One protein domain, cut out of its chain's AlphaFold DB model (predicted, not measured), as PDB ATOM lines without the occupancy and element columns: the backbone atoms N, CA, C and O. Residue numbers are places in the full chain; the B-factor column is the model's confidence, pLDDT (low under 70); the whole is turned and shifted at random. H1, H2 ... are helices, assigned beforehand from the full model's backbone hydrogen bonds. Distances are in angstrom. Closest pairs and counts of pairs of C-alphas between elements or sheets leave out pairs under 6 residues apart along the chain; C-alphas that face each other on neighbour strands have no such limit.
ATOM      1  N   ILE A 144     172.825 216.474 107.366       83.38
ATOM      2  CA  ILE A 144     172.824 217.069 108.693       83.38
ATOM      3  C   ILE A 144     171.358 217.203 109.084       83.38
ATOM      4  O   ILE A 144     170.588 217.790 108.333       83.38
ATOM      5  N   ASP A 145     170.999 216.673 110.252       89.50
ATOM      6  CA  ASP A 145     169.658 216.816 110.818       89.50
ATOM      7  C   ASP A 145     169.233 218.297 110.820       89.50
ATOM      8  O   ASP A 145     169.982 219.165 111.290       89.50
ATOM      9  N   ASP A 146     168.039 218.580 110.299       92.06
ATOM     10  CA  ASP A 146     167.473 219.928 110.212       92.06
ATOM     11  C   ASP A 146     167.470 220.646 111.574       92.06
ATOM     12  O   ASP A 146     167.747 221.846 111.632       92.06
ATOM     13  N   GLU A 147     167.246 219.927 112.685       93.19
ATOM     14  CA  GLU A 147     167.286 220.499 114.041       93.19
ATOM     15  C   GLU A 147     168.703 220.988 114.398       93.19
ATOM     16  O   GLU A 147     168.880 222.027 115.043       93.19
ATOM     17  N   ILE A 148     169.736 220.261 113.965       93.00
ATOM     18  CA  ILE A 148     171.139 220.645 114.169       93.00
ATOM     19  C   ILE A 148     171.499 221.831 113.279       93.00
ATOM     20  O   ILE A 148     172.180 222.755 113.731       93.00
ATOM     21  N   LEU A 149     171.032 221.837 112.032       94.12
ATOM     22  CA  LEU A 149     171.268 222.939 111.108       94.12
ATOM     23  C   LEU A 149     170.614 224.235 111.605       94.12
ATOM     24  O   LEU A 149     171.256 225.288 111.607       94.12
ATOM     25  N   GLU A 150     169.371 224.162 112.085       95.25
ATOM     26  CA  GLU A 150     168.680 225.286 112.719       95.25
ATOM     27  C   GLU A 150     169.469 225.798 113.929       95.25
ATOM     28  O   GLU A 150     169.710 227.003 114.047       95.25
ATOM     29  N   TYR A 151     169.968 224.891 114.776       95.88
ATOM     30  CA  TYR A 151     170.799 225.256 115.919       95.88
ATOM     31  C   TYR A 151     172.096 225.969 115.511       95.88
ATOM     32  O   TYR A 151     172.417 227.019 116.071       95.88
ATOM     33  N   ILE A 152     172.823 225.465 114.508       95.94
ATOM     34  CA  ILE A 152     174.034 226.117 113.977       95.94
ATOM     35  C   ILE A 152     173.704 227.528 113.468       95.94
ATOM     36  O   ILE A 152     174.422 228.485 113.773       95.94
ATOM     37  N   ASN A 153     172.588 227.682 112.754       96.12
ATOM     38  CA  ASN A 153     172.147 228.965 112.208       96.12
ATOM     39  C   ASN A 153     171.797 230.001 113.286       96.12
ATOM     40  O   ASN A 153     171.884 231.203 113.023       96.12
ATOM     41  N   THR A 154     171.492 229.592 114.524       96.88
ATOM     42  CA  THR A 154     171.304 230.549 115.631       96.88
ATOM     43  C   THR A 154     172.552 231.395 115.911       96.88
ATOM     44  O   THR A 154     172.429 232.514 116.418       96.88
ATOM     45  N   PHE A 155     173.739 230.914 115.529       97.25
ATOM     46  CA  PHE A 155     175.015 231.614 115.689       97.25
ATOM     47  C   PHE A 155     175.436 232.444 114.470       97.25
ATOM     48  O   PHE A 155     176.428 233.166 114.554       97.25
ATOM     49  N   ALA A 156     174.698 232.387 113.356       96.00
ATOM     50  CA  ALA A 156     174.965 233.191 112.165       96.00
ATOM     51  C   ALA A 156     174.589 234.665 112.417       96.00
ATOM     52  O   ALA A 156     173.481 235.108 112.112       96.00
ATOM     53  N   LYS A 157     175.501 235.409 113.053       96.12
ATOM     54  CA  LYS A 157     175.344 236.817 113.453       96.12
ATOM     55  C   LYS A 157     176.527 237.654 112.974       96.12
ATOM     56  O   LYS A 157     177.632 237.139 112.812       96.12
ATOM     57  N   ASP A 158     176.315 238.961 112.847       94.44
ATOM     58  CA  ASP A 158     177.314 239.893 112.302       94.44
ATOM     59  C   ASP A 158     178.307 240.417 113.357       94.44
ATOM     60  O   ASP A 158     179.301 241.070 113.031       94.44
ATOM     61  N   SER A 159     178.065 240.142 114.643       96.69
ATOM     62  CA  SER A 159     178.902 240.605 115.752       96.69
ATOM     63  C   SER A 159     179.131 239.526 116.803       96.69
ATOM     64  O   SER A 159     178.197 238.846 117.223       96.69
ATOM     65  N   THR A 160     180.350 239.453 117.350       96.25
ATOM     66  CA  THR A 160     180.671 238.536 118.460       96.25
ATOM     67  C   THR A 160     179.806 238.782 119.699       96.25
ATOM     68  O   THR A 160     179.499 237.840 120.426       96.25
ATOM     69  N   LYS A 161     179.331 240.019 119.913       96.50
ATOM     70  CA  LYS A 161     178.407 240.356 121.006       96.50
ATOM     71  C   LYS A 161     177.066 239.638 120.860       96.50
ATOM     72  O   LYS A 161     176.556 239.103 121.839       96.50
ATOM     73  N   GLU A 162     176.521 239.595 119.649       97.62
ATOM     74  CA  GLU A 162     175.266 238.898 119.354       97.62
ATOM     75  C   GLU A 162     175.447 237.381 119.443       97.62
ATOM     76  O   GLU A 162     174.614 236.697 120.036       97.62
ATOM     77  N   ILE A 163     176.581 236.860 118.960       97.75
ATOM     78  CA  ILE A 163     176.922 235.439 119.115       97.75
ATOM     79  C   ILE A 163     177.028 235.075 120.604       97.75
ATOM     80  O   ILE A 163     176.540 234.026 121.013       97.75
ATOM     81  N   ARG A 164     177.591 235.947 121.455       97.31
ATOM     82  CA  ARG A 164     177.618 235.734 122.913       97.31
ATOM     83  C   ARG A 164     176.224 235.694 123.531       97.31
ATOM     84  O   ARG A 164     176.006 234.905 124.444       97.31
ATOM     85  N   VAL A 165     175.284 236.512 123.056       97.06
ATOM     86  CA  VAL A 165     173.882 236.435 123.501       97.06
ATOM     87  C   VAL A 165     173.279 235.080 123.116       97.06
ATOM     88  O   VAL A 165     172.698 234.414 123.973       97.06
ATOM     89  N   ALA A 166     173.498 234.618 121.882       96.75
ATOM     90  CA  ALA A 166     173.050 233.298 121.436       96.75
ATOM     91  C   ALA A 166     173.682 232.153 122.259       96.75
ATOM     92  O   ALA A 166     172.966 231.292 122.760       96.75
ATOM     93  N   LEU A 167     174.998 232.185 122.509       96.25
ATOM     94  CA  LEU A 167     175.727 231.184 123.317       96.25
ATOM     95  C   LEU A 167     175.247 231.081 124.774       96.25
ATOM     96  O   LEU A 167     175.364 230.017 125.395       96.25
ATOM     97  N   ASN A 168     174.757 232.192 125.326       94.44
ATOM     98  CA  ASN A 168     174.230 232.276 126.687       94.44
ATOM     99  C   ASN A 168     172.726 231.982 126.765       94.44
ATOM    100  O   ASN A 168     172.189 231.878 127.867       94.44
ATOM    101  N   THR A 169     172.047 231.838 125.626       93.94
ATOM    102  CA  THR A 169     170.638 231.450 125.594       93.94
ATOM    103  C   THR A 169     170.525 229.965 125.960       93.94
ATOM    104  O   THR A 169     171.194 229.136 125.338       93.94
ATOM    105  N   PRO A 170     169.722 229.592 126.975       91.25
ATOM    106  CA  PRO A 170     169.574 228.197 127.370       91.25
ATOM    107  C   PRO A 170     169.021 227.340 126.229       91.25
ATOM    108  O   PRO A 170     167.974 227.646 125.665       91.25
ATOM    109  N   HIS A 171     169.702 226.236 125.924       91.50
ATOM    110  CA  HIS A 171     169.222 225.246 124.965       91.50
ATOM    111  C   HIS A 171     168.596 224.058 125.701       91.50
ATOM    112  O   HIS A 171     169.179 223.542 126.657       91.50
ATOM    113  N   ARG A 172     167.437 223.576 125.231       89.69
ATOM    114  CA  ARG A 172     166.665 222.496 125.879       89.69
ATOM    115  C   ARG A 172     167.470 221.212 126.120       89.69
ATOM    116  O   ARG A 172     167.249 220.536 127.119       89.69
ATOM    117  N   ARG A 173     168.415 220.906 125.222       89.50
ATOM    118  CA  ARG A 173     169.278 219.711 125.271       89.50
ATOM    119  C   ARG A 173     170.547 219.879 126.120       89.50
ATOM    120  O   ARG A 173     171.203 218.897 126.425       89.50
ATOM    121  N   LEU A 174     170.906 221.110 126.504       91.06
ATOM    122  CA  LEU A 174     172.168 221.427 127.202       91.06
ATOM    123  C   LEU A 174     171.971 221.783 128.686       91.06
ATOM    124  O   LEU A 174     172.858 222.345 129.326       91.06
ATOM    125  N   GLY A 175     170.778 221.516 129.222       87.06
ATOM    126  CA  GLY A 175     170.435 221.751 130.622       87.06
ATOM    127  C   GLY A 175     170.717 220.545 131.523       87.06
ATOM    128  O   GLY A 175     171.524 219.674 131.214       87.06
ATOM    129  N   SER A 176     169.992 220.459 132.640       87.75
ATOM    130  CA  SER A 176     170.143 219.388 133.640       87.75
ATOM    131  C   SER A 176     169.892 217.971 133.110       87.75
ATOM    132  O   SER A 176     170.347 217.014 133.726       87.75
ATOM    133  N   ASN A 177     169.196 217.839 131.979       88.38
ATOM    134  CA  ASN A 177     168.864 216.558 131.353       88.38
ATOM    135  C   ASN A 177     169.825 216.178 130.211       88.38
ATOM    136  O   ASN A 177     169.469 215.337 129.391       88.38
ATOM    137  N   TYR A 178     171.001 216.811 130.129       92.38
ATOM    138  CA  TYR A 178     171.994 216.540 129.088       92.38
ATOM    139  C   TYR A 178     172.361 215.051 129.018       92.38
ATOM    140  O   TYR A 178     172.805 214.459 130.007       92.38
ATOM    141  N   ASN A 179     172.223 214.465 127.831       91.25
ATOM    142  CA  ASN A 179     172.638 213.104 127.534       91.25
ATOM    143  C   ASN A 179     173.844 213.101 126.573       91.25
ATOM    144  O   ASN A 179     173.671 213.395 125.391       91.25
ATOM    145  N   PRO A 180     175.043 212.672 127.012       88.88
ATOM    146  CA  PRO A 180     176.240 212.635 126.169       88.88
ATOM    147  C   PRO A 180     176.135 211.791 124.893       88.88
ATOM    148  O   PRO A 180     176.972 211.942 124.018       88.88
ATOM    149  N   GLN A 181     175.176 210.868 124.790       87.12
ATOM    150  CA  GLN A 181     175.006 210.040 123.589       87.12
ATOM    151  C   GLN A 181     174.131 210.706 122.524       87.12
ATOM    152  O   GLN A 181     174.305 210.436 121.344       87.12
ATOM    153  N   ASN A 182     173.205 211.577 122.932       88.44
ATOM    154  CA  ASN A 182     172.211 212.164 122.026       88.44
ATOM    155  C   ASN A 182     172.408 213.671 121.840       88.44
ATOM    156  O   ASN A 182     172.105 214.213 120.784       88.44
ATOM    157  N   ASP A 183     172.896 214.354 122.873       93.56
ATOM    158  CA  ASP A 183     172.954 215.813 122.927       93.56
ATOM    159  C   ASP A 183     174.374 216.353 122.693       93.56
ATOM    160  O   ASP A 183     174.577 217.568 122.634       93.56
ATOM    161  N   PHE A 184     175.360 215.464 122.525       94.19
ATOM    162  CA  PHE A 184     176.762 215.829 122.317       94.19
ATOM    163  C   PHE A 184     176.958 216.779 121.136       94.19
ATOM    164  O   PHE A 184     177.722 217.730 121.255       94.19
ATOM    165  N   VAL A 185     176.243 216.573 120.026       93.62
ATOM    166  CA  VAL A 185     176.372 217.414 118.826       93.62
ATOM    167  C   VAL A 185     176.067 218.885 119.141       93.62
ATOM    168  O   VAL A 185     176.798 219.774 118.701       93.62
ATOM    169  N   TYR A 186     175.057 219.162 119.972       94.94
ATOM    170  CA  TYR A 186     174.728 220.529 120.394       94.94
ATOM    171  C   TYR A 186     175.840 221.136 121.257       94.94
ATOM    172  O   TYR A 186     176.241 222.280 121.043       94.94
ATOM    173  N   GLU A 187     176.375 220.371 122.211       95.00
ATOM    174  CA  GLU A 187     177.461 220.840 123.081       95.00
ATOM    175  C   GLU A 187     178.750 221.058 122.280       95.00
ATOM    176  O   GLU A 187     179.485 222.023 122.505       95.00
ATOM    177  N   HIS A 188     178.999 220.202 121.290       95.44
ATOM    178  CA  HIS A 188     180.126 220.286 120.376       95.44
ATOM    179  C   HIS A 188     180.078 221.560 119.520       95.44
ATOM    180  O   HIS A 188     181.063 222.307 119.469       95.44
ATOM    181  N   VAL A 189     178.930 221.853 118.895       95.75
ATOM    182  CA  VAL A 189     178.712 223.095 118.134       95.75
ATOM    183  C   VAL A 189     178.905 224.308 119.043       95.75
ATOM    184  O   VAL A 189     179.692 225.201 118.719       95.75
ATOM    185  N   ARG A 190     178.264 224.321 120.218       95.62
ATOM    186  CA  ARG A 190     178.370 225.419 121.189       95.62
ATOM    187  C   ARG A 190     179.812 225.672 121.622       95.62
ATOM    188  O   ARG A 190     180.256 226.821 121.650       95.62
ATOM    189  N   THR A 191     180.544 224.609 121.946       95.38
ATOM    190  CA  THR A 191     181.949 224.678 122.367       95.38
ATOM    191  C   THR A 191     182.821 225.228 121.247       95.38
ATOM    192  O   THR A 191     183.621 226.132 121.483       95.38
ATOM    193  N   THR A 192     182.623 224.742 120.020       96.56
ATOM    194  CA  THR A 192     183.369 225.189 118.837       96.56
ATOM    195  C   THR A 192     183.147 226.677 118.568       96.56
ATOM    196  O   THR A 192     184.110 227.438 118.457       96.56
ATOM    197  N   VAL A 193     181.888 227.125 118.544       97.06
ATOM    198  CA  VAL A 193     181.541 228.540 118.345       97.06
ATOM    199  C   VAL A 193     182.107 229.404 119.472       97.06
ATOM    200  O   VAL A 193     182.693 230.452 119.206       97.06
ATOM    201  N   SER A 194     181.997 228.964 120.728       96.31
ATOM    202  CA  SER A 194     182.556 229.678 121.881       96.31
ATOM    203  C   SER A 194     184.078 229.841 121.787       96.31
ATOM    204  O   SER A 194     184.601 230.933 122.033       96.31
ATOM    205  N   ASP A 195     184.799 228.785 121.400       95.69
ATOM    206  CA  ASP A 195     186.249 228.833 121.205       95.69
ATOM    207  C   ASP A 195     186.631 229.817 120.089       95.69
ATOM    208  O   ASP A 195     187.530 230.637 120.284       95.69
ATOM    209  N   TRP A 196     185.924 229.815 118.957       95.88
ATOM    210  CA  TRP A 196     186.188 230.749 117.856       95.88
ATOM    211  C   TRP A 196     185.835 232.201 118.194       95.88
ATOM    212  O   TRP A 196     186.614 233.102 117.879       95.88
ATOM    213  N   VAL A 197     184.723 232.448 118.894       96.94
ATOM    214  CA  VAL A 197     184.360 233.788 119.394       96.94
ATOM    215  C   VAL A 197     185.454 234.331 120.306       96.94
ATOM    216  O   VAL A 197     185.871 235.478 120.151       96.94
ATOM    217  N   ARG A 198     185.980 233.499 121.215       96.12
ATOM    218  CA  ARG A 198     187.105 233.881 122.075       96.12
ATOM    219  C   ARG A 198     188.316 234.313 121.249       96.12
ATOM    220  O   ARG A 198     188.931 235.311 121.600       96.12
ATOM    221  N   LEU A 199     188.654 233.596 120.173       95.75
ATOM    222  CA  LEU A 199     189.776 233.963 119.299       95.75
ATOM    223  C   LEU A 199     189.533 235.288 118.568       95.75
ATOM    224  O   LEU A 199     190.441 236.111 118.508       95.75
ATOM    225  N   LEU A 200     188.322 235.515 118.052       95.12
ATOM    226  CA  LEU A 200     187.964 236.750 117.341       95.12
ATOM    227  C   LEU A 200     188.054 237.997 118.230       95.12
ATOM    228  O   LEU A 200     188.394 239.073 117.743       95.12
ATOM    229  N   GLU A 201     187.762 237.857 119.522       95.50
ATOM    230  CA  GLU A 201     187.759 238.961 120.488       95.50
ATOM    231  C   GLU A 201     189.122 239.233 121.138       95.50
ATOM    232  O   GLU A 201     189.286 240.243 121.826       95.50
ATOM    233  N   MET A 202     190.111 238.356 120.944       95.06
ATOM    234  CA  MET A 202     191.464 238.591 121.444       95.06
ATOM    235  C   MET A 202     192.085 239.829 120.790       95.06
ATOM    236  O   MET A 202     191.870 240.109 119.610       95.06
ATOM    237  N   GLN A 203     192.907 240.556 121.554       93.62
ATOM    238  CA  GLN A 203     193.628 241.723 121.055       93.62
ATOM    239  C   GLN A 203     195.142 241.592 121.327       93.62
ATOM    240  O   GLN A 203     195.537 241.518 122.491       93.62
ATOM    241  N   PRO A 204     195.996 241.564 120.281       91.56
ATOM    242  CA  PRO A 204     195.638 241.546 118.858       91.56
ATOM    243  C   PRO A 204     194.904 240.255 118.458       91.56
ATOM    244  O   PRO A 204     195.141 239.202 119.049       91.56
ATOM    245  N   ASN A 205     194.030 240.343 117.450       92.88
ATOM    246  CA  ASN A 205     193.305 239.179 116.937       92.88
ATOM    247  C   ASN A 205     194.312 238.205 116.303       92.88
ATOM    248  O   ASN A 205     194.905 238.553 115.277       92.88
ATOM    249  N   PRO A 206     194.506 236.996 116.860       94.00
ATOM    250  CA  PRO A 206     195.498 236.054 116.362       94.00
ATOM    251  C   PRO A 206     195.181 235.534 114.955       94.00
ATOM    252  O   PRO A 206     196.101 235.142 114.247       94.00
ATOM    253  N   LEU A 207     193.919 235.579 114.515       92.81
ATOM    254  CA  LEU A 207     193.510 235.191 113.160       92.81
ATOM    255  C   LEU A 207     193.916 236.223 112.097       92.81
ATOM    256  O   LEU A 207     193.925 235.912 110.910       92.81
ATOM    257  N   ALA A 208     194.243 237.451 112.509       93.25
ATOM    258  CA  ALA A 208     194.769 238.491 111.626       93.25
ATOM    259  C   ALA A 208     196.309 238.505 111.577       93.25
ATOM    260  O   ALA A 208     196.896 239.316 110.858       93.25
ATOM    261  N   LEU A 209     196.966 237.645 112.361       92.75
ATOM    262  CA  LEU A 209     198.419 237.547 112.450       92.75
ATOM    263  C   LEU A 209     198.941 236.353 111.646       92.75
ATOM    264  O   LEU A 209     198.240 235.370 111.415       92.75
ATOM    265  N   ASP A 210     200.216 236.420 111.267       93.25
ATOM    266  CA  ASP A 210     200.924 235.290 110.664       93.25
ATOM    267  C   ASP A 210     201.341 234.290 111.755       93.25
ATOM    268  O   ASP A 210     202.450 234.335 112.296       93.25
ATOM    269  N   MET A 211     200.393 233.444 112.157       94.00
ATOM    270  CA  MET A 211     200.602 232.425 113.184       94.00
ATOM    271  C   MET A 211     201.164 231.127 112.584       94.00
ATOM    272  O   MET A 211     200.795 230.745 111.474       94.00
ATOM    273  N   PRO A 212     202.007 230.379 113.321       92.00
ATOM    274  CA  PRO A 212     202.457 229.065 112.876       92.00
ATOM    275  C   PRO A 212     201.282 228.103 112.661       92.00
ATOM    276  O   PRO A 212     200.333 228.094 113.443       92.00
ATOM    277  N   GLU A 213     201.386 227.205 111.684       87.31
ATOM    278  CA  GLU A 213     200.374 226.172 111.393       87.31
ATOM    279  C   GLU A 213     199.960 225.365 112.635       87.31
ATOM    280  O   GLU A 213     198.778 225.123 112.881       87.31
ATOM    281  N   ALA A 214     200.928 225.026 113.491       87.06
ATOM    282  CA  ALA A 214     200.668 224.322 114.743       87.06
ATOM    283  C   ALA A 214     199.729 225.092 115.690       87.06
ATOM    284  O   ALA A 214     198.995 224.470 116.456       87.06
ATOM    285  N   TRP A 215     199.738 226.426 115.641       92.12
ATOM    286  CA  TRP A 215     198.818 227.254 116.412       92.12
ATOM    287  C   TRP A 215     197.389 227.136 115.874       92.12
ATOM    288  O   TRP A 215     196.473 226.929 116.671       92.12
ATOM    289  N   TYR A 216     197.201 227.190 114.549       90.88
ATOM    290  CA  TYR A 216     195.890 226.992 113.917       90.88
ATOM    291  C   TYR A 216     195.337 225.601 114.207       90.88
ATOM    292  O   TYR A 216     194.169 225.478 114.566       90.88
ATOM    293  N   ARG A 217     196.185 224.566 114.143       87.44
ATOM    294  CA  ARG A 217     195.811 223.199 114.523       87.44
ATOM    295  C   ARG A 217     195.215 223.145 115.934       87.44
ATOM    296  O   ARG A 217     194.137 222.608 116.124       87.44
ATOM    297  N   ILE A 218     195.901 223.743 116.910       88.00
ATOM    298  CA  ILE A 218     195.509 223.670 118.326       88.00
ATOM    299  C   ILE A 218     194.308 224.565 118.662       88.00
ATOM    300  O   ILE A 218     193.569 224.252 119.590       88.00
ATOM    301  N   ASN A 219     194.135 225.702 117.981       92.00
ATOM    302  CA  ASN A 219     193.150 226.716 118.385       92.00
ATOM    303  C   ASN A 219     191.930 226.785 117.467       92.00
ATOM    304  O   ASN A 219     190.825 226.984 117.957       92.00
ATOM    305  N   VAL A 220     192.114 226.628 116.155       92.38
ATOM    306  CA  VAL A 220     191.021 226.691 115.172       92.38
ATOM    307  C   VAL A 220     190.504 225.289 114.873       92.38
ATOM    308  O   VAL A 220     189.307 225.042 114.994       92.38
ATOM    309  N   TRP A 221     191.410 224.354 114.571       90.38
ATOM    310  CA  TRP A 221     191.068 222.972 114.211       90.38
ATOM    311  C   TRP A 221     190.820 222.049 115.406       90.38
ATOM    312  O   TRP A 221     190.497 220.882 115.212       90.38
ATOM    313  N   ARG A 222     190.873 222.577 116.634       90.25
ATOM    314  CA  ARG A 222     190.547 221.847 117.867       90.25
ATOM    315  C   ARG A 222     189.186 221.160 117.819       90.25
ATOM    316  O   ARG A 222     189.012 220.120 118.442       90.25
ATOM    317  N   THR A 223     188.231 221.740 117.093       93.69
ATOM    318  CA  THR A 223     186.916 221.130 116.861       93.69
ATOM    319  C   THR A 223     187.053 219.693 116.341       93.69
ATOM    320  O   THR A 223     186.425 218.792 116.876       93.69
ATOM    321  N   ILE A 224     188.002 219.420 115.440       90.38
ATOM    322  CA  ILE A 224     188.265 218.067 114.935       90.38
ATOM    323  C   ILE A 224     188.797 217.159 116.051       90.38
ATOM    324  O   ILE A 224     188.338 216.027 116.182       90.38
ATOM    325  N   ASP A 225     189.714 217.657 116.888       87.38
ATOM    326  CA  ASP A 225     190.307 216.876 117.985       87.38
ATOM    327  C   ASP A 225     189.257 216.383 118.988       87.38
ATOM    328  O   ASP A 225     189.405 215.308 119.572       87.38
ATOM    329  N   ILE A 226     188.191 217.163 119.186       90.88
ATOM    330  CA  ILE A 226     187.114 216.843 120.130       90.88
ATOM    331  C   ILE A 226     185.870 216.256 119.456       90.88
ATOM    332  O   ILE A 226     184.950 215.877 120.176       90.88
ATOM    333  N   ALA A 227     185.822 216.152 118.124       90.94
ATOM    334  CA  ALA A 227     184.636 215.727 117.369       90.94
ATOM    335  C   ALA A 227     184.168 214.301 117.690       90.94
ATOM    336  O   ALA A 227     182.997 213.999 117.523       90.94
ATOM    337  N   PHE A 228     185.066 213.448 118.187       89.62
ATOM    338  CA  PHE A 228     184.789 212.042 118.498       89.62
ATOM    339  C   PHE A 228     184.684 211.772 120.004       89.62
ATOM    340  O   PHE A 228     184.838 210.633 120.439       89.62
ATOM    341  N   SER A 229     184.490 212.810 120.825       88.94
ATOM    342  CA  SER A 229     184.500 212.668 122.291       88.94
ATOM    343  C   SER A 229     183.302 211.884 122.841       88.94
ATOM    344  O   SER A 229     183.362 211.398 123.969       88.94
ATOM    345  N   ASP A 230     182.224 211.760 122.069       90.44
ATOM    346  CA  ASP A 230     181.057 210.916 122.352       90.44
ATOM    347  C   ASP A 230     181.265 209.444 121.989       90.44
ATOM    348  O   ASP A 230     180.581 208.571 122.527       90.44
ATOM    349  N   THR A 231     182.227 209.163 121.108       87.94
ATOM    350  CA  THR A 231     182.514 207.826 120.605       87.94
ATOM    351  C   THR A 231     183.433 207.096 121.588       87.94
ATOM    352  O   THR A 231     184.610 207.449 121.732       87.94
TER     353      THR A 231
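What this domain is: This is residues 144 to 231 of the 375 residues of an uncharacterized protein of Glomus cerebriforme (UniProt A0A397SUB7). One long helix, H3, forms the core, with the shorter helices H1 and H2 packed along one side of it and a return stretch, H4 then H5, coming back on the other side. H5 packs on H3, while residues 209 to 214 stick out where the chain turns back, and a loop of residues 169 to 183 lies between H2 and H3. The printed part has 88 residues, with five named helices in the order H1, H2, H3, H4, H5 and no named strand; its class is all helix. It is only just compact, close to loose, with a radius of gyration of the C-alphas of 14.2 A, and it spans 41 by 30 by 24 A.

Where its parts are: H3, residues 184 to 201, is the longest helix and measures 25.7 A, from C-alpha 184 at (176.762, 215.829, 122.317) to C-alpha 201 at (187.759, 238.961, 120.488). H2, residues 160 to 168, measures 12.2 A. H1, residues 146 to 153, measures 10.4 A and begins with C-alpha 146 at (167.473, 219.928, 110.212). H4, residues 213 to 219, measures 10.1 A. H5, residues 222 to 226, measures 6.5 A and ends with C-alpha 226 at (187.114, 216.843, 120.130).

How they stand to each other: H3 is the hub, touching H1, H2 and H5. H2 and H3 form a helical hairpin: they touch, their closest C-alphas being those of Thr 160 and Val 197 at 6.1 A, and run opposite ways at a shallow tilt of 29 degrees. H1 touches H3 with the closest C-alphas, those of Ile 152 and Val 189, 6.9 A apart; the two run the same way at a shallow tilt of 12 degrees, and H3 touches H1 with residues 185 to 189 alone. H3 touches H5 with residues 188 to 192 alone; the closest C-alphas are those of Thr 192 and Thr 223, 5.7 A apart. H4 is close to H3 but not clearly touching, with C-alphas 195 and 219 the closest at 7.7 A, and runs opposite ways to it at a steep tilt of 61 degrees. H4 and H5 meet only through their link. H1 and H2 are apart. In H1, H2, H3, H4 and H5 every O i to N i+4 pair is within hydrogen-bond range.

The domain as a whole: The two C-alphas farthest apart, those of Asn 177 and Asp 210, are 42.5 A apart. The printed part has no cut. The links H2 to H3, with 15 residues, and H3 to H4, with 11, are long; H1 to H2 is short and H4 to H5 tight. Residues 209 to 214, of which 213 and 214 belong to H4, stand free. The mean pLDDT of the printed part is 93.0, and no printed residue is under 70.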